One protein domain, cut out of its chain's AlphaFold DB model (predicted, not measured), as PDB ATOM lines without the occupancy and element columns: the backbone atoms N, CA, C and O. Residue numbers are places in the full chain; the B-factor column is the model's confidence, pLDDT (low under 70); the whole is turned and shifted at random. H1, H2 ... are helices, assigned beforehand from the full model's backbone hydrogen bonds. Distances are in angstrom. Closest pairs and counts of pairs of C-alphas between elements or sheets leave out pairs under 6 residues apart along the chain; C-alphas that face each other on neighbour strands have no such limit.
ATOM      1  N   GLY A 315      37.875  18.411  38.155       80.12
ATOM      2  CA  GLY A 315      36.764  18.558  37.212       80.12
ATOM      3  C   GLY A 315      36.471  17.284  36.409       80.12
ATOM      4  O   GLY A 315      35.307  16.919  36.228       80.12
ATOM      5  N   ILE A 316      37.510  16.566  35.968       81.56
ATOM      6  CA  ILE A 316      37.367  15.270  35.281       81.56
ATOM      7  C   ILE A 316      36.780  14.217  36.228       81.56
ATOM      8  O   ILE A 316      35.826  13.528  35.861       81.56
ATOM      9  N   VAL A 317      37.308  14.120  37.450       82.56
ATOM     10  CA  VAL A 317      36.832  13.189  38.480       82.56
ATOM     11  C   VAL A 317      35.385  13.493  38.831       82.56
ATOM     12  O   VAL A 317      34.578  12.575  38.833       82.56
ATOM     13  N   PHE A 318      35.017  14.757  39.042       83.12
ATOM     14  CA  PHE A 318      33.644  15.152  39.346       83.12
ATOM     15  C   PHE A 318      32.682  14.771  38.214       83.12
ATOM     16  O   PHE A 318      31.655  14.137  38.453       83.12
ATOM     17  N   LYS A 319      33.048  15.064  36.960       82.31
ATOM     18  CA  LYS A 319      32.245  14.700  35.783       82.31
ATOM     19  C   LYS A 319      32.098  13.182  35.622       82.31
ATOM     20  O   LYS A 319      31.023  12.703  35.269       82.31
ATOM     21  N   SER A 320      33.166  12.424  35.868       83.62
ATOM     22  CA  SER A 320      33.171  10.960  35.754       83.62
ATOM     23  C   SER A 320      32.689  10.247  37.024       83.62
ATOM     24  O   SER A 320      32.485   9.032  36.990       83.62
ATOM     25  N   SER A 321      32.489  10.973  38.128       84.81
ATOM     26  CA  SER A 321      32.178  10.415  39.448       84.81
ATOM     27  C   SER A 321      30.876   9.631  39.421       84.81
ATOM     28  O   SER A 321      30.828   8.530  39.951       84.81
ATOM     29  N   VAL A 322      29.854  10.125  38.715       86.19
ATOM     30  CA  VAL A 322      28.567   9.424  38.582       86.19
ATOM     31  C   VAL A 322      28.742   8.064  37.909       86.19
ATOM     32  O   VAL A 322      28.237   7.055  38.399       86.19
ATOM     33  N   LEU A 323      29.485   8.013  36.801       86.81
ATOM     34  CA  LEU A 323      29.718   6.763  36.081       86.81
ATOM     35  C   LEU A 323      30.545   5.789  36.924       86.81
ATOM     36  O   LEU A 323      30.217   4.606  36.999       86.81
ATOM     37  N   LEU A 324      31.585   6.300  37.586       87.25
ATOM     38  CA  LEU A 324      32.446   5.517  38.463       87.25
ATOM     39  C   LEU A 324      31.676   4.995  39.679       87.25
ATOM     40  O   LEU A 324      31.818   3.829  40.024       87.25
ATOM     41  N   ALA A 325      30.801   5.802  40.275       89.56
ATOM     42  CA  ALA A 325      29.975   5.398  41.401       89.56
ATOM     43  C   ALA A 325      29.002   4.279  41.009       89.56
ATOM     44  O   ALA A 325      28.875   3.286  41.721       89.56
ATOM     45  N   ILE A 326      28.361   4.376  39.841       90.06
ATOM     46  CA  ILE A 326      27.488   3.300  39.358       90.06
ATOM     47  C   ILE A 326      28.299   2.024  39.079       90.06
ATOM     48  O   ILE A 326      27.860   0.925  39.422       90.06
ATOM     49  N   TRP A 327      29.489   2.162  38.492       89.81
ATOM     50  CA  TRP A 327      30.351   1.031  38.153       89.81
ATOM     51  C   TRP A 327      30.972   0.337  39.371       89.81
ATOM     52  O   TRP A 327      31.126  -0.878  39.357       89.81
ATOM     53  N   VAL A 328      31.327   1.088  40.417       89.44
ATOM     54  CA  VAL A 328      32.029   0.578  41.609       89.44
ATOM     55  C   VAL A 328      31.071   0.202  42.740       89.44
ATOM     56  O   VAL A 328      31.385  -0.693  43.517       89.44
ATOM     57  N   PHE A 329      29.900   0.836  42.840       89.62
ATOM     58  CA  PHE A 329      28.938   0.542  43.907       89.62
ATOM     59  C   PHE A 329      27.729  -0.235  43.389       89.62
ATOM     60  O   PHE A 329      27.505  -1.369  43.802       89.62
ATOM     61  N   ILE A 330      26.966   0.335  42.452       91.62
ATOM     62  CA  ILE A 330      25.656  -0.217  42.069       91.62
ATOM     63  C   ILE A 330      25.782  -1.560  41.343       91.62
ATOM     64  O   ILE A 330      25.124  -2.525  41.724       91.62
ATOM     65  N   ILE A 331      26.613  -1.641  40.299       92.81
ATOM     66  CA  ILE A 331      26.762  -2.878  39.517       92.81
ATOM     67  C   ILE A 331      27.310  -4.021  40.391       92.81
ATOM     68  O   ILE A 331      26.701  -5.090  40.380       92.81
ATOM     69  N   PRO A 332      28.381  -3.828  41.186       94.31
ATOM     70  CA  PRO A 332      28.872  -4.847  42.103       94.31
ATOM     71  C   PRO A 332      27.825  -5.318  43.101       94.31
ATOM     72  O   PRO A 332      27.618  -6.519  43.200       94.31
ATOM     73  N   VAL A 333      27.095  -4.416  43.765       92.44
ATOM     74  CA  VAL A 333      26.032  -4.821  44.701       92.44
ATOM     75  C   VAL A 333      24.986  -5.694  44.003       92.44
ATOM     76  O   VAL A 333      24.614  -6.738  44.527       92.44
ATOM     77  N   LEU A 334      24.552  -5.327  42.793       93.12
ATOM     78  CA  LEU A 334      23.583  -6.123  42.031       93.12
ATOM     79  C   LEU A 334      24.126  -7.506  41.638       93.12
ATOM     80  O   LEU A 334      23.393  -8.492  41.705       93.12
ATOM     81  N   VAL A 335      25.389  -7.588  41.212       93.25
ATOM     82  CA  VAL A 335      26.045  -8.857  40.852       93.25
ATOM     83  C   VAL A 335      26.245  -9.737  42.085       93.25
ATOM     84  O   VAL A 335      25.965 -10.932  42.029       93.25
ATOM     85  N   GLY A 336      26.706  -9.150  43.185       91.50
ATOM     86  CA  GLY A 336      26.933  -9.828  44.454       91.50
ATOM     87  C   GLY A 336      25.658 -10.416  45.027       91.50
ATOM     88  O   GLY A 336      25.608 -11.607  45.302       91.50
ATOM     89  N   LEU A 337      24.599  -9.610  45.090       91.38
ATOM     90  CA  LEU A 337      23.297 -10.040  45.589       91.38
ATOM     91  C   LEU A 337      22.698 -11.145  44.701       91.38
ATOM     92  O   LEU A 337      22.141 -12.122  45.199       91.38
ATOM     93  N   LEU A 338      22.869 -11.055  43.377       91.75
ATOM     94  CA  LEU A 338      22.480 -12.137  42.470       91.75
ATOM     95  C   LEU A 338      23.264 -13.428  42.752       91.75
ATOM     96  O   LEU A 338      22.669 -14.503  42.767       91.75
ATOM     97  N   PHE A 339      24.580 -13.337  42.959       90.00
ATOM     98  CA  PHE A 339      25.418 -14.489  43.290       90.00
ATOM     99  C   PHE A 339      25.029 -15.108  44.635       90.00
ATOM    100  O   PHE A 339      24.921 -16.330  44.742       90.00
ATOM    101  N   GLU A 340      24.764 -14.279  45.640       88.69
ATOM    102  CA  GLU A 340      24.361 -14.735  46.960       88.69
ATOM    103  C   GLU A 340      23.039 -15.505  46.898       88.69
ATOM    104  O   GLU A 340      22.964 -16.636  47.374       88.69
ATOM    105  N   LEU A 341      22.020 -14.962  46.226       88.81
ATOM    106  CA  LEU A 341      20.732 -15.638  46.059       88.81
ATOM    107  C   LEU A 341      20.818 -16.898  45.190       88.81
ATOM    108  O   LEU A 341      20.060 -17.843  45.399       88.81
ATOM    109  N   LEU A 342      21.717 -16.918  44.205       88.75
ATOM    110  CA  LEU A 342      21.865 -18.044  43.288       88.75
ATOM    111  C   LEU A 342      22.648 -19.208  43.909       88.75
ATOM    112  O   LEU A 342      22.317 -20.360  43.645       88.75
ATOM    113  N   VAL A 343      23.703 -18.919  44.673       85.94
ATOM    114  CA  VAL A 343      24.695 -19.916  45.110       85.94
ATOM    115  C   VAL A 343      24.784 -19.997  46.628       85.94
ATOM    116  O   VAL A 343      24.698 -21.091  47.178       85.94
ATOM    117  N   ILE A 344      24.936 -18.867  47.320       84.19
ATOM    118  CA  ILE A 344      25.218 -18.865  48.762       84.19
ATOM    119  C   ILE A 344      23.980 -19.269  49.564       84.19
ATOM    120  O   ILE A 344      24.068 -20.175  50.387       84.19
ATOM    121  N   VAL A 345      22.824 -18.645  49.332       84.94
ATOM    122  CA  VAL A 345      21.594 -18.902  50.102       84.94
ATOM    123  C   VAL A 345      21.163 -20.376  50.042       84.94
ATOM    124  O   VAL A 345      20.900 -20.936  51.107       84.94
ATOM    125  N   PRO A 346      21.132 -21.045  48.869       83.50
ATOM    126  CA  PRO A 346      20.756 -22.459  48.788       83.50
ATOM    127  C   PRO A 346      21.730 -23.415  49.490       83.50
ATOM    128  O   PRO A 346      21.314 -24.491  49.909       83.50
ATOM    129  N   ILE A 347      23.012 -23.045  49.596       82.69
ATOM    130  CA  ILE A 347      24.060 -23.873  50.214       82.69
ATOM    131  C   ILE A 347      24.148 -23.622  51.724       82.69
ATOM    132  O   ILE A 347      24.327 -24.559  52.497       82.69
ATOM    133  N   ARG A 348      24.056 -22.357  52.145       77.75
ATOM    134  CA  ARG A 348      24.345 -21.920  53.515       77.75
ATOM    135  C   ARG A 348      23.165 -22.106  54.461       77.75
ATOM    136  O   ARG A 348      23.390 -22.386  55.632       77.75
ATOM    137  N   VAL A 349      21.932 -21.892  53.996       74.44
ATOM    138  CA  VAL A 349      20.782 -21.726  54.896       74.44
ATOM    139  C   VAL A 349      19.812 -22.910  54.768       74.44
ATOM    140  O   VAL A 349      19.254 -23.115  53.685       74.44
ATOM    141  N   PRO A 350      19.550 -23.672  55.850       73.06
ATOM    142  CA  PRO A 350      18.543 -24.736  55.863       73.06
ATOM    143  C   PRO A 350      17.123 -24.162  55.753       73.06
ATOM    144  O   PRO A 350      16.903 -22.995  56.079       73.06
ATOM    145  N   VAL A 351      16.160 -24.964  55.271       68.31
ATOM    146  CA  VAL A 351      14.812 -24.526  54.815       68.31
ATOM    147  C   VAL A 351      13.990 -23.768  55.879       68.31
ATOM    148  O   VAL A 351      13.082 -23.001  55.531       68.31
ATOM    149  N   ASP A 352      14.386 -23.892  57.141       64.19
ATOM    150  CA  ASP A 352      13.693 -23.363  58.313       64.19
ATOM    151  C   ASP A 352      14.170 -21.965  58.756       64.19
ATOM    152  O   ASP A 352      13.459 -21.282  59.489       64.19
ATOM    153  N   GLU A 353      15.326 -21.488  58.273       72.19
ATOM    154  CA  GLU A 353      15.927 -20.211  58.708       72.19
ATOM    155  C   GLU A 353      15.947 -19.138  57.609       72.19
ATOM    156  O   GLU A 353      16.042 -19.443  56.420       72.19
ATOM    157  N   SER A 354      15.879 -17.854  57.976       72.38
ATOM    158  CA  SER A 354      15.961 -16.738  57.021       72.38
ATOM    159  C   SER A 354      17.412 -16.317  56.743       72.38
ATOM    160  O   SER A 354      18.161 -16.118  57.700       72.38
ATOM    161  N   PRO A 355      17.810 -16.091  55.474       74.12
ATOM    162  CA  PRO A 355      19.143 -15.585  55.157       74.12
ATOM    163  C   PRO A 355      19.330 -14.147  55.661       74.12
ATOM    164  O   PRO A 355      18.448 -13.301  55.490       74.12
ATOM    165  N   VAL A 356      20.492 -13.872  56.255       76.50
ATOM    166  CA  VAL A 356      20.933 -12.522  56.631       76.50
ATOM    167  C   VAL A 356      21.857 -11.995  55.538       76.50
ATOM    168  O   VAL A 356      22.911 -12.577  55.296       76.50
ATOM    169  N   PHE A 357      21.452 -10.891  54.916       77.75
ATOM    170  CA  PHE A 357      22.177 -10.243  53.825       77.75
ATOM    171  C   PHE A 357      23.162  -9.210  54.381       77.75
ATOM    172  O   PHE A 357      22.756  -8.260  55.058       77.75
ATOM    173  N   LEU A 358      24.452  -9.382  54.095       77.75
ATOM    174  CA  LEU A 358      25.510  -8.450  54.488       77.75
ATOM    175  C   LEU A 358      25.969  -7.667  53.258       77.75
ATOM    176  O   LEU A 358      26.851  -8.089  52.519       77.75
ATOM    177  N   LEU A 359      25.416  -6.467  53.078       80.81
ATOM    178  CA  LEU A 359      25.573  -5.695  51.840       80.81
ATOM    179  C   LEU A 359      27.035  -5.379  51.461       80.81
ATOM    180  O   LEU A 359      27.360  -5.280  50.277       80.81
ATOM    181  N   TYR A 360      27.934  -5.233  52.442       79.44
ATOM    182  CA  TYR A 360      29.363  -5.023  52.168       79.44
ATOM    183  C   TYR A 360      30.036  -6.281  51.589       79.44
ATOM    184  O   TYR A 360      30.930  -6.171  50.749       79.44
ATOM    185  N   GLN A 361      29.606  -7.470  52.020       79.69
ATOM    186  CA  GLN A 361      30.118  -8.753  51.543       79.69
ATOM    187  C   GLN A 361      29.678  -8.976  50.094       79.69
ATOM    188  O   GLN A 361      30.494  -9.332  49.241       79.69
ATOM    189  N   ASP A 362      28.412  -8.689  49.797       86.06
ATOM    190  CA  ASP A 362      27.859  -8.819  48.448       86.06
ATOM    191  C   ASP A 362      28.549  -7.854  47.494       86.06
ATOM    192  O   ASP A 362      28.968  -8.231  46.401       86.06
ATOM    193  N   TRP A 363      28.762  -6.615  47.936       89.38
ATOM    194  CA  TRP A 363      29.550  -5.641  47.192       89.38
ATOM    195  C   TRP A 363      30.961  -6.160  46.861       89.38
ATOM    196  O   TRP A 363      31.393  -6.052  45.708       89.38
ATOM    197  N   ALA A 364      31.657  -6.772  47.826       85.38
ATOM    198  CA  ALA A 364      32.998  -7.316  47.618       85.38
ATOM    199  C   ALA A 364      33.008  -8.472  46.600       85.38
ATOM    200  O   ALA A 364      33.792  -8.446  45.646       85.38
ATOM    201  N   PHE A 365      32.097  -9.444  46.734       85.25
ATOM    202  CA  PHE A 365      31.925 -10.513  45.742       85.25
ATOM    203  C   PHE A 365      31.609  -9.948  44.359       85.25
ATOM    204  O   PHE A 365      32.212 -10.343  43.358       85.25
ATOM    205  N   GLY A 366      30.700  -8.980  44.305       90.25
ATOM    206  CA  GLY A 366      30.322  -8.279  43.092       90.25
ATOM    207  C   GLY A 366      31.502  -7.648  42.365       90.25
ATOM    208  O   GLY A 366      31.603  -7.771  41.145       90.25
ATOM    209  N   LEU A 367      32.420  -7.010  43.097       89.38
ATOM    210  CA  LEU A 367      33.622  -6.402  42.525       89.38
ATOM    211  C   LEU A 367      34.584  -7.447  41.965       89.38
ATOM    212  O   LEU A 367      35.098  -7.267  40.857       89.38
ATOM    213  N   ILE A 368      34.792  -8.551  42.686       87.62
ATOM    214  CA  ILE A 368      35.636  -9.660  42.227       87.62
ATOM    215  C   ILE A 368      35.062 -10.244  40.928       87.62
ATOM    216  O   ILE A 368      35.776 -10.344  39.927       87.62
ATOM    217  N   PHE A 369      33.761 -10.548  40.895       88.81
ATOM    218  CA  PHE A 369      33.102 -11.064  39.694       88.81
ATOM    219  C   PHE A 369      33.119 -10.066  38.539       88.81
ATOM    220  O   PHE A 369      33.390 -10.459  37.405       88.81
ATOM    221  N   LEU A 370      32.891  -8.778  38.802       89.88
ATOM    222  CA  LEU A 370      32.958  -7.738  37.779       89.88
ATOM    223  C   LEU A 370      34.372  -7.636  37.186       89.88
ATOM    224  O   LEU A 370      34.532  -7.526  35.967       89.88
ATOM    225  N   LYS A 371      35.416  -7.730  38.017       87.69
ATOM    226  CA  LYS A 371      36.815  -7.715  37.567       87.69
ATOM    227  C   LYS A 371      37.174  -8.956  36.750       87.69
ATOM    228  O   LYS A 371      37.786  -8.828  35.692       87.69
ATOM    229  N   ILE A 372      36.752 -10.143  37.182       87.12
ATOM    230  CA  ILE A 372      36.931 -11.382  36.408       87.12
ATOM    231  C   ILE A 372      36.201 -11.272  35.067       87.12
ATOM    232  O   ILE A 372      36.787 -11.534  34.019       87.12
ATOM    233  N   TRP A 373      34.946 -10.823  35.075       87.56
ATOM    234  CA  TRP A 373      34.134 -10.692  33.870       87.56
ATOM    235  C   TRP A 373      34.732  -9.692  32.875       87.56
ATOM    236  O   TRP A 373      34.874 -10.013  31.698       87.56
ATOM    237  N   THR A 374      35.150  -8.508  33.332       85.38
ATOM    238  CA  THR A 374      35.810  -7.513  32.465       85.38
ATOM    239  C   THR A 374      37.105  -8.048  31.857       85.38
ATOM    240  O   THR A 374      37.320  -7.884  30.656       85.38
ATOM    241  N   LYS A 375      37.946  -8.743  32.635       85.50
ATOM    242  CA  LYS A 375      39.150  -9.410  32.112       85.50
ATOM    243  C   LYS A 375      38.802 -10.474  31.073       85.50
ATOM    244  O   LYS A 375      39.429 -10.525  30.022       85.50
ATOM    245  N   LEU A 376      37.768 -11.266  31.328       84.81
ATOM    246  CA  LEU A 376      37.307 -12.320  30.429       84.81
ATOM    247  C   LEU A 376      36.746 -11.778  29.105       84.81
ATOM    248  O   LEU A 376      36.946 -12.378  28.050       84.81
ATOM    249  N   VAL A 377      36.055 -10.636  29.157       83.88
ATOM    250  CA  VAL A 377      35.571  -9.914  27.972       83.88
ATOM    251  C   VAL A 377      36.737  -9.336  27.168       83.88
ATOM    252  O   VAL A 377      36.697  -9.382  25.941       83.88
ATOM    253  N   MET A 378      37.781  -8.833  27.830       81.69
ATOM    254  CA  MET A 378      38.975  -8.306  27.155       81.69
ATOM    255  C   MET A 378      39.851  -9.399  26.527       81.69
ATOM    256  O   MET A 378      40.431  -9.166  25.470       81.69
ATOM    257  N   LEU A 379      39.922 -10.584  27.145       83.06
ATOM    258  CA  LEU A 379      40.680 -11.750  26.663       83.06
ATOM    259  C   LEU A 379      39.964 -12.546  25.556       83.06
ATOM    260  O   LEU A 379      40.378 -13.657  25.239       83.06
ATOM    261  N   ASP A 380      38.862 -12.029  25.004       75.50
ATOM    262  CA  ASP A 380      38.046 -12.677  23.965       75.50
ATOM    263  C   ASP A 380      37.496 -14.074  24.330       75.50
ATOM    264  O   ASP A 380      36.851 -14.731  23.516       75.50
ATOM    265  N   LEU A 381      37.619 -14.533  25.577       72.12
ATOM    266  CA  LEU A 381      37.116 -15.855  25.971       72.12
ATOM    267  C   LEU A 381      35.571 -15.904  25.999       72.12
ATOM    268  O   LEU A 381      34.959 -16.959  25.834       72.12
ATOM    269  N   MET A 382      34.917 -14.744  26.136       68.81
ATOM    270  CA  MET A 382      33.453 -14.579  26.101       68.81
ATOM    271  C   MET A 382      32.864 -14.372  24.688       68.81
ATOM    272  O   MET A 382      31.639 -14.243  24.551       68.81
ATOM    273  N   LEU A 383      33.689 -14.388  23.628       62.59
ATOM    274  CA  LEU A 383      33.264 -14.205  22.227       62.59
ATOM    275  C   LEU A 383      32.069 -15.083  21.810       62.59
ATOM    276  O   LEU A 383      31.136 -14.566  21.185       62.59
ATOM    277  N   PRO A 384      32.024 -16.389  22.164       60.91
ATOM    278  CA  PRO A 384      30.957 -17.273  21.709       60.91
ATOM    279  C   PRO A 384      29.590 -16.934  22.302       60.91
ATOM    280  O   PRO A 384      28.587 -17.401  21.759       60.91
ATOM    281  N   ILE A 385      29.536 -16.182  23.407       62.47
ATOM    282  CA  ILE A 385      28.336 -15.969  24.228       62.47
ATOM    283  C   ILE A 385      27.823 -14.531  24.087       62.47
ATOM    284  O   ILE A 385      26.634 -14.347  23.824       62.47
ATOM    285  N   LEU A 386      28.701 -13.530  24.219       63.69
ATOM    286  CA  LEU A 386      28.327 -12.108  24.241       63.69
ATOM    287  C   LEU A 386      28.521 -11.384  22.894       63.69
ATOM    288  O   LEU A 386      27.931 -10.320  22.695       63.69
ATOM    289  N   GLY A 387      29.275 -11.967  21.954       65.06
ATOM    290  CA  GLY A 387      29.571 -11.376  20.643       65.06
ATOM    291  C   GLY A 387      30.590 -10.226  20.684       65.06
ATOM    292  O   GLY A 387      30.937  -9.710  21.742       65.06
ATOM    293  N   HIS A 388      31.060  -9.799  19.506       67.19
ATOM    294  CA  HIS A 388      32.119  -8.782  19.348       67.19
ATOM    295  C   HIS A 388      31.756  -7.370  19.855       67.19
ATOM    296  O   HIS A 388      32.628  -6.509  19.969       67.19
ATOM    297  N   SER A 389      30.481  -7.101  20.154       76.06
ATOM    298  CA  SER A 389      29.999  -5.753  20.475       76.06
ATOM    299  C   SER A 389      30.482  -5.234  21.831       76.06
ATOM    300  O   SER A 389      30.696  -4.034  21.972       76.06
ATOM    301  N   TRP A 390      30.674  -6.106  22.826       81.19
ATOM    302  CA  TRP A 390      31.064  -5.681  24.176       81.19
ATOM    303  C   TRP A 390      32.533  -5.280  24.270       81.19
ATOM    304  O   TRP A 390      32.825  -4.225  24.826       81.19
ATOM    305  N   ARG A 391      33.446  -6.046  23.661       82.44
ATOM    306  CA  ARG A 391      34.875  -5.697  23.625       82.44
ATOM    307  C   ARG A 391      35.098  -4.338  22.971       82.44
ATOM    308  O   ARG A 391      35.751  -3.492  23.560       82.44
ATOM    309  N   ALA A 392      34.474  -4.088  21.817       83.62
ATOM    310  CA  ALA A 392      34.584  -2.803  21.122       83.62
ATOM    311  C   ALA A 392      34.088  -1.617  21.972       83.62
ATOM    312  O   ALA A 392      34.673  -0.537  21.930       83.62
ATOM    313  N   LYS A 393      33.031  -1.812  22.774       86.19
ATOM    314  CA  LYS A 393      32.539  -0.785  23.707       86.19
ATOM    315  C   LYS A 393      33.540  -0.502  24.827       86.19
ATOM    316  O   LYS A 393      33.764   0.663  25.133       86.19
ATOM    317  N   PHE A 394      34.133  -1.537  25.425       85.00
ATOM    318  CA  PHE A 394      35.127  -1.355  26.487       85.00
ATOM    319  C   PHE A 394      36.453  -0.800  25.970       85.00
ATOM    320  O   PHE A 394      37.054   0.030  26.645       85.00
ATOM    321  N   GLU A 395      36.880  -1.210  24.777       84.88
ATOM    322  CA  GLU A 395      38.074  -0.678  24.125       84.88
ATOM    323  C   GLU A 395      37.920   0.820  23.865       84.88
ATOM    324  O   GLU A 395      38.777   1.597  24.264       84.88
ATOM    325  N   ARG A 396      36.756   1.251  23.358       84.31
ATOM    326  CA  ARG A 396      36.446   2.677  23.184       84.31
ATOM    327  C   ARG A 396      36.532   3.465  24.497       84.31
ATOM    328  O   ARG A 396      37.111   4.541  24.525       84.31
ATOM    329  N   VAL A 397      35.988   2.930  25.595       85.06
ATOM    330  CA  VAL A 397      36.087   3.576  26.922       85.06
ATOM    331  C   VAL A 397      37.540   3.651  27.405       85.06
ATOM    332  O   VAL A 397      37.917   4.630  28.048       85.06
ATOM    333  N   ARG A 398      38.351   2.630  27.105       82.44
ATOM    334  CA  ARG A 398      39.770   2.577  27.468       82.44
ATOM    335  C   ARG A 398      40.604   3.576  26.661       82.44
ATOM    336  O   ARG A 398      41.417   4.274  27.257       82.44
ATOM    337  N   GLU A 399      40.382   3.665  25.352       82.81
ATOM    338  CA  GLU A 399      41.104   4.553  24.430       82.81
ATOM    339  C   GLU A 399      40.749   6.035  24.630       82.81
ATOM    340  O   GLU A 399      41.641   6.881  24.663       82.81
ATOM    341  N   ASP A 400      39.465   6.363  24.827       78.62
ATOM    342  CA  ASP A 400      39.022   7.748  25.055       78.62
ATOM    343  C   ASP A 400      39.526   8.309  26.405       78.62
ATOM    344  O   ASP A 400      39.627   9.531  26.596       78.62
ATOM    345  N   GLY A 401      39.853   7.420  27.352       72.62
ATOM    346  CA  GLY A 401      40.273   7.750  28.711       72.62
ATOM    347  C   GLY A 401      39.215   8.530  29.510       72.62
ATOM    348  O   GLY A 401      38.169   8.945  29.010       72.62
ATOM    349  N   PHE A 402      39.484   8.797  30.792       69.44
ATOM    350  CA  PHE A 402      38.529   9.515  31.656       69.44
ATOM    351  C   PHE A 402      38.319  10.986  31.261       69.44
ATOM    352  O   PHE A 402      37.297  11.581  31.596       69.44
ATOM    353  N   SER A 403      39.267  11.586  30.533       66.12
ATOM    354  CA  SER A 403      39.247  13.018  30.208       66.12
ATOM    355  C   SER A 403      38.313  13.383  29.046       66.12
ATOM    356  O   SER A 403      37.742  14.477  29.052       66.12
ATOM    357  N   ARG A 404      38.118  12.485  28.069       70.94
ATOM    358  CA  ARG A 404      37.259  12.714  26.891       70.94
ATOM    359  C   ARG A 404      35.989  11.862  26.881       70.94
ATOM    360  O   ARG A 404      35.206  11.953  25.938       70.94
ATOM    361  N   LEU A 405      35.741  11.096  27.944       73.75
ATOM    362  CA  LEU A 405      34.625  10.161  28.002       73.75
ATOM    363  C   LEU A 405      33.260  10.854  27.853       73.75
ATOM    364  O   LEU A 405      32.883  11.752  28.619       73.75
ATOM    365  N   GLN A 406      32.470  10.376  26.892       80.75
ATOM    366  CA  GLN A 406      31.070  10.758  26.736       80.75
ATOM    367  C   GLN A 406      30.209  10.008  27.763       80.75
ATOM    368  O   GLN A 406      29.667   8.938  27.484       80.75
ATOM    369  N   VAL A 407      30.069  10.584  28.963       82.31
ATOM    370  CA  VAL A 407      29.350   9.977  30.105       82.31
ATOM    371  C   VAL A 407      27.949   9.485  29.724       82.31
ATOM    372  O   VAL A 407      27.572   8.378  30.091       82.31
ATOM    373  N   LEU A 408      27.192  10.258  28.936       85.25
ATOM    374  CA  LEU A 408      25.840   9.881  28.503       85.25
ATOM    375  C   LEU A 408      25.824   8.662  27.573       85.25
ATOM    376  O   LEU A 408      24.935   7.818  27.685       85.25
ATOM    377  N   TRP A 409      26.807   8.549  26.675       89.62
ATOM    378  CA  TRP A 409      26.936   7.383  25.804       89.62
ATOM    379  C   TRP A 409      27.273   6.138  26.626       89.62
ATOM    380  O   TRP A 409      26.582   5.131  26.507       89.62
ATOM    381  N   ALA A 410      28.258   6.226  27.526       88.19
ATOM    382  CA  ALA A 410      28.637   5.112  28.395       88.19
ATOM    383  C   ALA A 410      27.478   4.681  29.313       88.19
ATOM    384  O   ALA A 410      27.203   3.489  29.465       88.19
ATOM    385  N   LEU A 411      26.740   5.646  29.871       87.69
ATOM    386  CA  LEU A 411      25.577   5.373  30.708       87.69
ATOM    387  C   LEU A 411      24.488   4.620  29.928       87.69
ATOM    388  O   LEU A 411      23.964   3.620  30.411       87.69
ATOM    389  N   ARG A 412      24.159   5.069  28.713       88.88
ATOM    390  CA  ARG A 412      23.083   4.482  27.900       88.88
ATOM    391  C   ARG A 412      23.468   3.151  27.256       88.88
ATOM    392  O   ARG A 412      22.638   2.250  27.186       88.88
ATOM    393  N   GLU A 413      24.698   3.030  26.771       88.62
ATOM    394  CA  GLU A 413      25.119   1.929  25.899       88.62
ATOM    395  C   GLU A 413      25.810   0.781  26.652       88.62
ATOM    396  O   GLU A 413      25.869  -0.345  26.141       88.62
ATOM    397  N   ILE A 414      26.326   1.054  27.857       89.25
ATOM    398  CA  ILE A 414      27.038   0.084  28.702       89.25
ATOM    399  C   ILE A 414      26.292  -0.120  30.021       89.25
ATOM    400  O   ILE A 414      25.851  -1.230  30.307       89.25
ATOM    401  N   VAL A 415      26.110   0.934  30.817       90.38
ATOM    402  CA  VAL A 415      25.579   0.797  32.184       90.38
ATOM    403  C   VAL A 415      24.111   0.384  32.190       90.38
ATOM    404  O   VAL A 415      23.761  -0.610  32.819       90.38
ATOM    405  N   TYR A 416      23.257   1.103  31.464       91.00
ATOM    406  CA  TYR A 416      21.825   0.825  31.396       91.00
ATOM    407  C   TYR A 416      21.512  -0.626  30.987       91.00
ATOM    408  O   TYR A 416      20.779  -1.286  31.723       91.00
ATOM    409  N   PRO A 417      22.066  -1.195  29.895       91.56
ATOM    410  CA  PRO A 417      21.776  -2.581  29.543       91.56
ATOM    411  C   PRO A 417      22.280  -3.582  30.590       91.56
ATOM    412  O   PRO A 417      21.587  -4.568  30.831       91.56
ATOM    413  N   ILE A 418      23.429  -3.344  31.233       91.25
ATOM    414  CA  ILE A 418      23.933  -4.223  32.303       91.25
ATOM    415  C   ILE A 418      22.987  -4.183  33.506       91.25
ATOM    416  O   ILE A 418      22.495  -5.228  33.931       91.25
ATOM    417  N   VAL A 419      22.677  -2.986  34.008       92.69
ATOM    418  CA  VAL A 419      21.797  -2.792  35.169       92.69
ATOM    419  C   VAL A 419      20.413  -3.372  34.901       92.69
ATOM    420  O   VAL A 419      19.904  -4.120  35.727       92.69
ATOM    421  N   MET A 420      19.826  -3.122  33.728       93.00
ATOM    422  CA  MET A 420      18.512  -3.668  33.380       93.00
ATOM    423  C   MET A 420      18.513  -5.197  33.320       93.00
ATOM    424  O   MET A 420      17.553  -5.825  33.766       93.00
ATOM    425  N   LYS A 421      19.575  -5.822  32.792       91.56
ATOM    426  CA  LYS A 421      19.693  -7.288  32.761       91.56
ATOM    427  C   LYS A 421      19.840  -7.874  34.161       91.56
ATOM    428  O   LYS A 421      19.145  -8.841  34.461       91.56
ATOM    429  N   LEU A 422      20.684  -7.280  35.005       92.75
ATOM    430  CA  LEU A 422      20.864  -7.701  36.396       92.75
ATOM    431  C   LEU A 422      19.576  -7.528  37.203       92.75
ATOM    432  O   LEU A 422      19.136  -8.464  37.860       92.75
ATOM    433  N   LEU A 423      18.914  -6.377  37.075       93.69
ATOM    434  CA  LEU A 423      17.652  -6.106  37.753       93.69
ATOM    435  C   LEU A 423      16.554  -7.070  37.294       93.69
ATOM    436  O   LEU A 423      15.827  -7.606  38.119       93.69
ATOM    437  N   THR A 424      16.469  -7.373  35.995       92.25
ATOM    438  CA  THR A 424      15.521  -8.381  35.488       92.25
ATOM    439  C   THR A 424      15.824  -9.766  36.066       92.25
ATOM    440  O   THR A 424      14.906 -10.457  36.502       92.25
ATOM    441  N   ALA A 425      17.099 -10.167  36.101       92.44
ATOM    442  CA  ALA A 425      17.519 -11.446  36.676       92.44
ATOM    443  C   ALA A 425      17.223 -11.543  38.180       92.44
ATOM    444  O   ALA A 425      17.009 -12.638  38.690       92.44
ATOM    445  N   LEU A 426      17.171 -10.405  38.874       92.44
ATOM    446  CA  LEU A 426      16.843 -10.339  40.289       92.44
ATOM    447  C   LEU A 426      15.332 -10.315  40.551       92.44
ATOM    448  O   LEU A 426      14.826 -11.077  41.372       92.44
ATOM    449  N   CYS A 427      14.600  -9.463  39.833       92.75
ATOM    450  CA  CYS A 427      13.178  -9.234  40.054       92.75
ATOM    451  C   CYS A 427      12.302 -10.386  39.551       92.75
ATOM    452  O   CYS A 427      11.310 -10.703  40.200       92.75
ATOM    453  N   VAL A 428      12.629 -11.022  38.418       92.50
ATOM    454  CA  VAL A 428      11.766 -12.067  37.835       92.50
ATOM    455  C   VAL A 428      11.605 -13.275  38.772       92.50
ATOM    456  O   VAL A 428      10.460 -13.618  39.078       92.50
ATOM    457  N   PRO A 429      12.682 -13.897  39.297       91.81
ATOM    458  CA  PRO A 429      12.542 -15.011  40.235       91.81
ATOM    459  C   PRO A 429      11.892 -14.579  41.554       91.81
ATOM    460  O   PRO A 429      11.085 -15.325  42.105       91.81
ATOM    461  N   TYR A 430      12.181 -13.360  42.022       90.12
ATOM    462  CA  TYR A 430      11.585 -12.807  43.238       90.12
ATOM    463  C   TYR A 430      10.060 -12.694  43.130       90.12
ATOM    464  O   TYR A 430       9.339 -13.184  43.998       90.12
ATOM    465  N   VAL A 431       9.560 -12.088  42.048       91.19
ATOM    466  CA  VAL A 431       8.119 -11.932  41.803       91.19
ATOM    467  C   VAL A 431       7.455 -13.294  41.619       91.19
ATOM    468  O   VAL A 431       6.382 -13.524  42.174       91.19
ATOM    469  N   LEU A 432       8.095 -14.228  40.908       88.06
ATOM    470  CA  LEU A 432       7.582 -15.593  40.785       88.06
ATOM    471  C   LEU A 432       7.423 -16.240  42.166       88.06
ATOM    472  O   LEU A 432       6.323 -16.659  42.522       88.06
ATOM    473  N   ALA A 433       8.484 -16.250  42.973       87.44
ATOM    474  CA  ALA A 433       8.492 -16.908  44.273       87.44
ATOM    475  C   ALA A 433       7.564 -16.265  45.314       87.44
ATOM    476  O   ALA A 433       6.960 -16.980  46.110       87.44
ATOM    477  N   ARG A 434       7.464 -14.929  45.347       84.81
ATOM    478  CA  ARG A 434       6.714 -14.198  46.385       84.81
ATOM    479  C   ARG A 434       5.293 -13.817  45.987       84.81
ATOM    480  O   ARG A 434       4.470 -13.654  46.880       84.81
ATOM    481  N   ALA A 435       4.996 -13.672  44.697       86.69
ATOM    482  CA  ALA A 435       3.661 -13.299  44.232       86.69
ATOM    483  C   ALA A 435       2.928 -14.476  43.580       86.69
ATOM    484  O   ALA A 435       1.808 -14.785  43.970       86.69
ATOM    485  N   VAL A 436       3.548 -15.159  42.613       85.50
ATOM    486  CA  VAL A 436       2.840 -16.152  41.784       85.50
ATOM    487  C   VAL A 436       2.601 -17.464  42.531       85.50
ATOM    488  O   VAL A 436       1.476 -17.950  42.558       85.50
ATOM    489  N   PHE A 437       3.627 -18.032  43.170       84.38
ATOM    490  CA  PHE A 437       3.495 -19.323  43.861       84.38
ATOM    491  C   PHE A 437       2.571 -19.294  45.095       84.38
ATOM    492  O   PHE A 437       1.758 -20.210  45.231       84.38
ATOM    493  N   PRO A 438       2.589 -18.256  45.954       83.69
ATOM    494  CA  PRO A 438       1.661 -18.177  47.084       83.69
ATOM    495  C   PRO A 438       0.194 -18.033  46.662       83.69
ATOM    496  O   PRO A 438      -0.687 -18.568  47.330       83.69
ATOM    497  N   MET A 439      -0.077 -17.380  45.524       85.81
ATOM    498  CA  MET A 439      -1.432 -17.258  44.964       85.81
ATOM    499  C   MET A 439      -2.019 -18.605  44.513       85.81
ATOM    500  O   MET A 439      -3.233 -18.729  44.393       85.81
ATOM    501  N   LEU A 440      -1.181 -19.626  44.297       86.50
ATOM    502  CA  LEU A 440      -1.606 -20.979  43.919       86.50
ATOM    503  C   LEU A 440      -1.998 -21.857  45.126       86.50
ATOM    504  O   LEU A 440      -2.438 -22.987  44.930       86.50
ATOM    505  N   GLY A 441      -1.865 -21.358  46.364       82.38
ATOM    506  CA  GLY A 441      -2.354 -22.041  47.569       82.38
ATOM    507  C   GLY A 441      -1.472 -23.185  48.093       82.38
ATOM    508  O   GLY A 441      -1.964 -24.055  48.810       82.38
ATOM    509  N   TYR A 442      -0.180 -23.215  47.751       83.88
ATOM    510  CA  TYR A 442       0.753 -24.246  48.230       83.88
ATOM    511  C   TYR A 442       1.102 -24.108  49.727       83.88
ATOM    512  O   TYR A 442       1.119 -22.992  50.258       83.88
ATOM    513  N   PRO A 443       1.442 -25.221  50.416       85.19
ATOM    514  CA  PRO A 443       1.855 -25.197  51.820       85.19
ATOM    515  C   PRO A 443       3.142 -24.381  52.037       85.19
ATOM    516  O   PRO A 443       4.006 -24.293  51.162       85.19
ATOM    517  N   LEU A 444       3.299 -23.815  53.243       80.06
ATOM    518  CA  LEU A 444       4.374 -22.870  53.591       80.06
ATOM    519  C   LEU A 444       5.791 -23.416  53.328       80.06
ATOM    520  O   LEU A 444       6.665 -22.671  52.887       80.06
ATOM    521  N   VAL A 445       5.999 -24.722  53.523       81.81
ATOM    522  CA  VAL A 445       7.281 -25.406  53.269       81.81
ATOM    523  C   VAL A 445       7.662 -25.348  51.787       81.81
ATOM    524  O   VAL A 445       8.806 -25.052  51.447       81.81
ATOM    525  N   VAL A 446       6.690 -25.559  50.893       83.62
ATOM    526  CA  VAL A 446       6.906 -25.489  49.441       83.62
ATOM    527  C   VAL A 446       7.200 -24.051  49.024       83.62
ATOM    528  O   VAL A 446       8.119 -23.830  48.245       83.62
ATOM    529  N   ASN A 447       6.514 -23.061  49.598       84.06
ATOM    530  CA  ASN A 447       6.795 -21.650  49.310       84.06
ATOM    531  C   ASN A 447       8.195 -21.218  49.791       84.06
ATOM    532  O   ASN A 447       8.885 -20.490  49.076       84.06
ATOM    533  N   SER A 448       8.649 -21.701  50.956       82.31
ATOM    534  CA  SER A 448      10.021 -21.471  51.447       82.31
ATOM    535  C   SER A 448      11.067 -22.108  50.524       82.31
ATOM    536  O   SER A 448      12.053 -21.463  50.156       82.31
ATOM    537  N   ALA A 449      10.832 -23.347  50.076       84.25
ATOM    538  CA  ALA A 449      11.716 -24.036  49.138       84.25
ATOM    539  C   ALA A 449      11.759 -23.339  47.767       84.25
ATOM    540  O   ALA A 449      12.839 -23.086  47.233       84.25
ATOM    541  N   VAL A 450      10.602 -22.961  47.218       85.88
ATOM    542  CA  VAL A 450      10.509 -22.233  45.946       85.88
ATOM    543  C   VAL A 450      11.247 -20.903  46.033       85.88
ATOM    544  O   VAL A 450      11.993 -20.581  45.116       85.88
ATOM    545  N   TYR A 451      11.126 -20.157  47.133       85.62
ATOM    546  CA  TYR A 451      11.871 -18.910  47.313       85.62
ATOM    547  C   TYR A 451      13.389 -19.106  47.243       85.62
ATOM    548  O   TYR A 451      14.072 -18.309  46.612       85.62
ATOM    549  N   ARG A 452      13.927 -20.188  47.808       83.56
ATOM    550  CA  ARG A 452      15.377 -20.463  47.792       83.56
ATOM    551  C   ARG A 452      15.875 -20.917  46.425       83.56
ATOM    552  O   ARG A 452      16.928 -20.484  45.976       83.56
ATOM    553  N   PHE A 453      15.112 -21.771  45.747       87.62
ATOM    554  CA  PHE A 453      15.535 -22.376  44.483       87.62
ATOM    555  C   PHE A 453      15.016 -21.647  43.236       87.62
ATOM    556  O   PHE A 453      15.383 -22.024  42.123       87.62
ATOM    557  N   ALA A 454      14.216 -20.583  43.377       90.00
ATOM    558  CA  ALA A 454      13.650 -19.840  42.247       90.00
ATOM    559  C   ALA A 454      14.721 -19.288  41.300       90.00
ATOM    560  O   ALA A 454      14.561 -19.379  40.081       90.00
TER     561      ALA A 454
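Overview. This is residues 315 to 454 of the 502 residues of an uncharacterized protein of Microthlaspi erraticum (UniProt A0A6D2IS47). Two long helices, H1 and H5, run side by side the same way; H2 crosses H1, and H6 folds back along the far end of H5. H4 packs with residues 402 to 403 on the first turns of H1, and the short H3 lies between H2 and H4 along the chain. The printed part has 140 residues, with six named helices, H1 to H6, and no named strand: all helix. It is loose, radius of gyration of the C-alphas 18.3 A, and elongated, 57 by 34 by 25 A.

Along the chain. H1, residues 315 to 348, spans 45.4 A from C-alpha 315 at (36.764, 18.558, 37.212). H5, residues 407 to 439, spans 43.7 A. H2 is residues 359 to 378, 28.2 A; H3 383 to 386, 5.7 A; H4 389 to 404, 20.9 A; H6 444 to 454, 15.0 A, ending at (13.650, -19.840, 42.247).

Arrangement. H1 is the hub, touching four helices. It touches H5 at a shallow tilt of 27 degrees; the closest C-alphas, of Leu 338 and Leu 426, are 6.3 A apart. With residues 328 to 340 alone it touches H2, about perpendicular at 74 degrees, the closest C-alphas Pro 332 and Gly 366 at 3.9 A. H5 and H6 form a hairpin, closest C-alphas Ala 433 and Tyr 451 at 5.0 A. H2 and H5 are apart. Every O i to N i+4 pair is within hydrogen-bond range in H2 and H6, but 23 of 30 in H1, 9 of 12 in H4 and 22 of 29 in H5; H3 is too short for one.

Size, cuts and confidence. The farthest C-alphas, of Gly 315 and Pro 443, are 57.8 A apart. The printed part has no cut and no long link. pLDDT is under 70 at residues 351 to 352, 382 to 388 and 402 to 403.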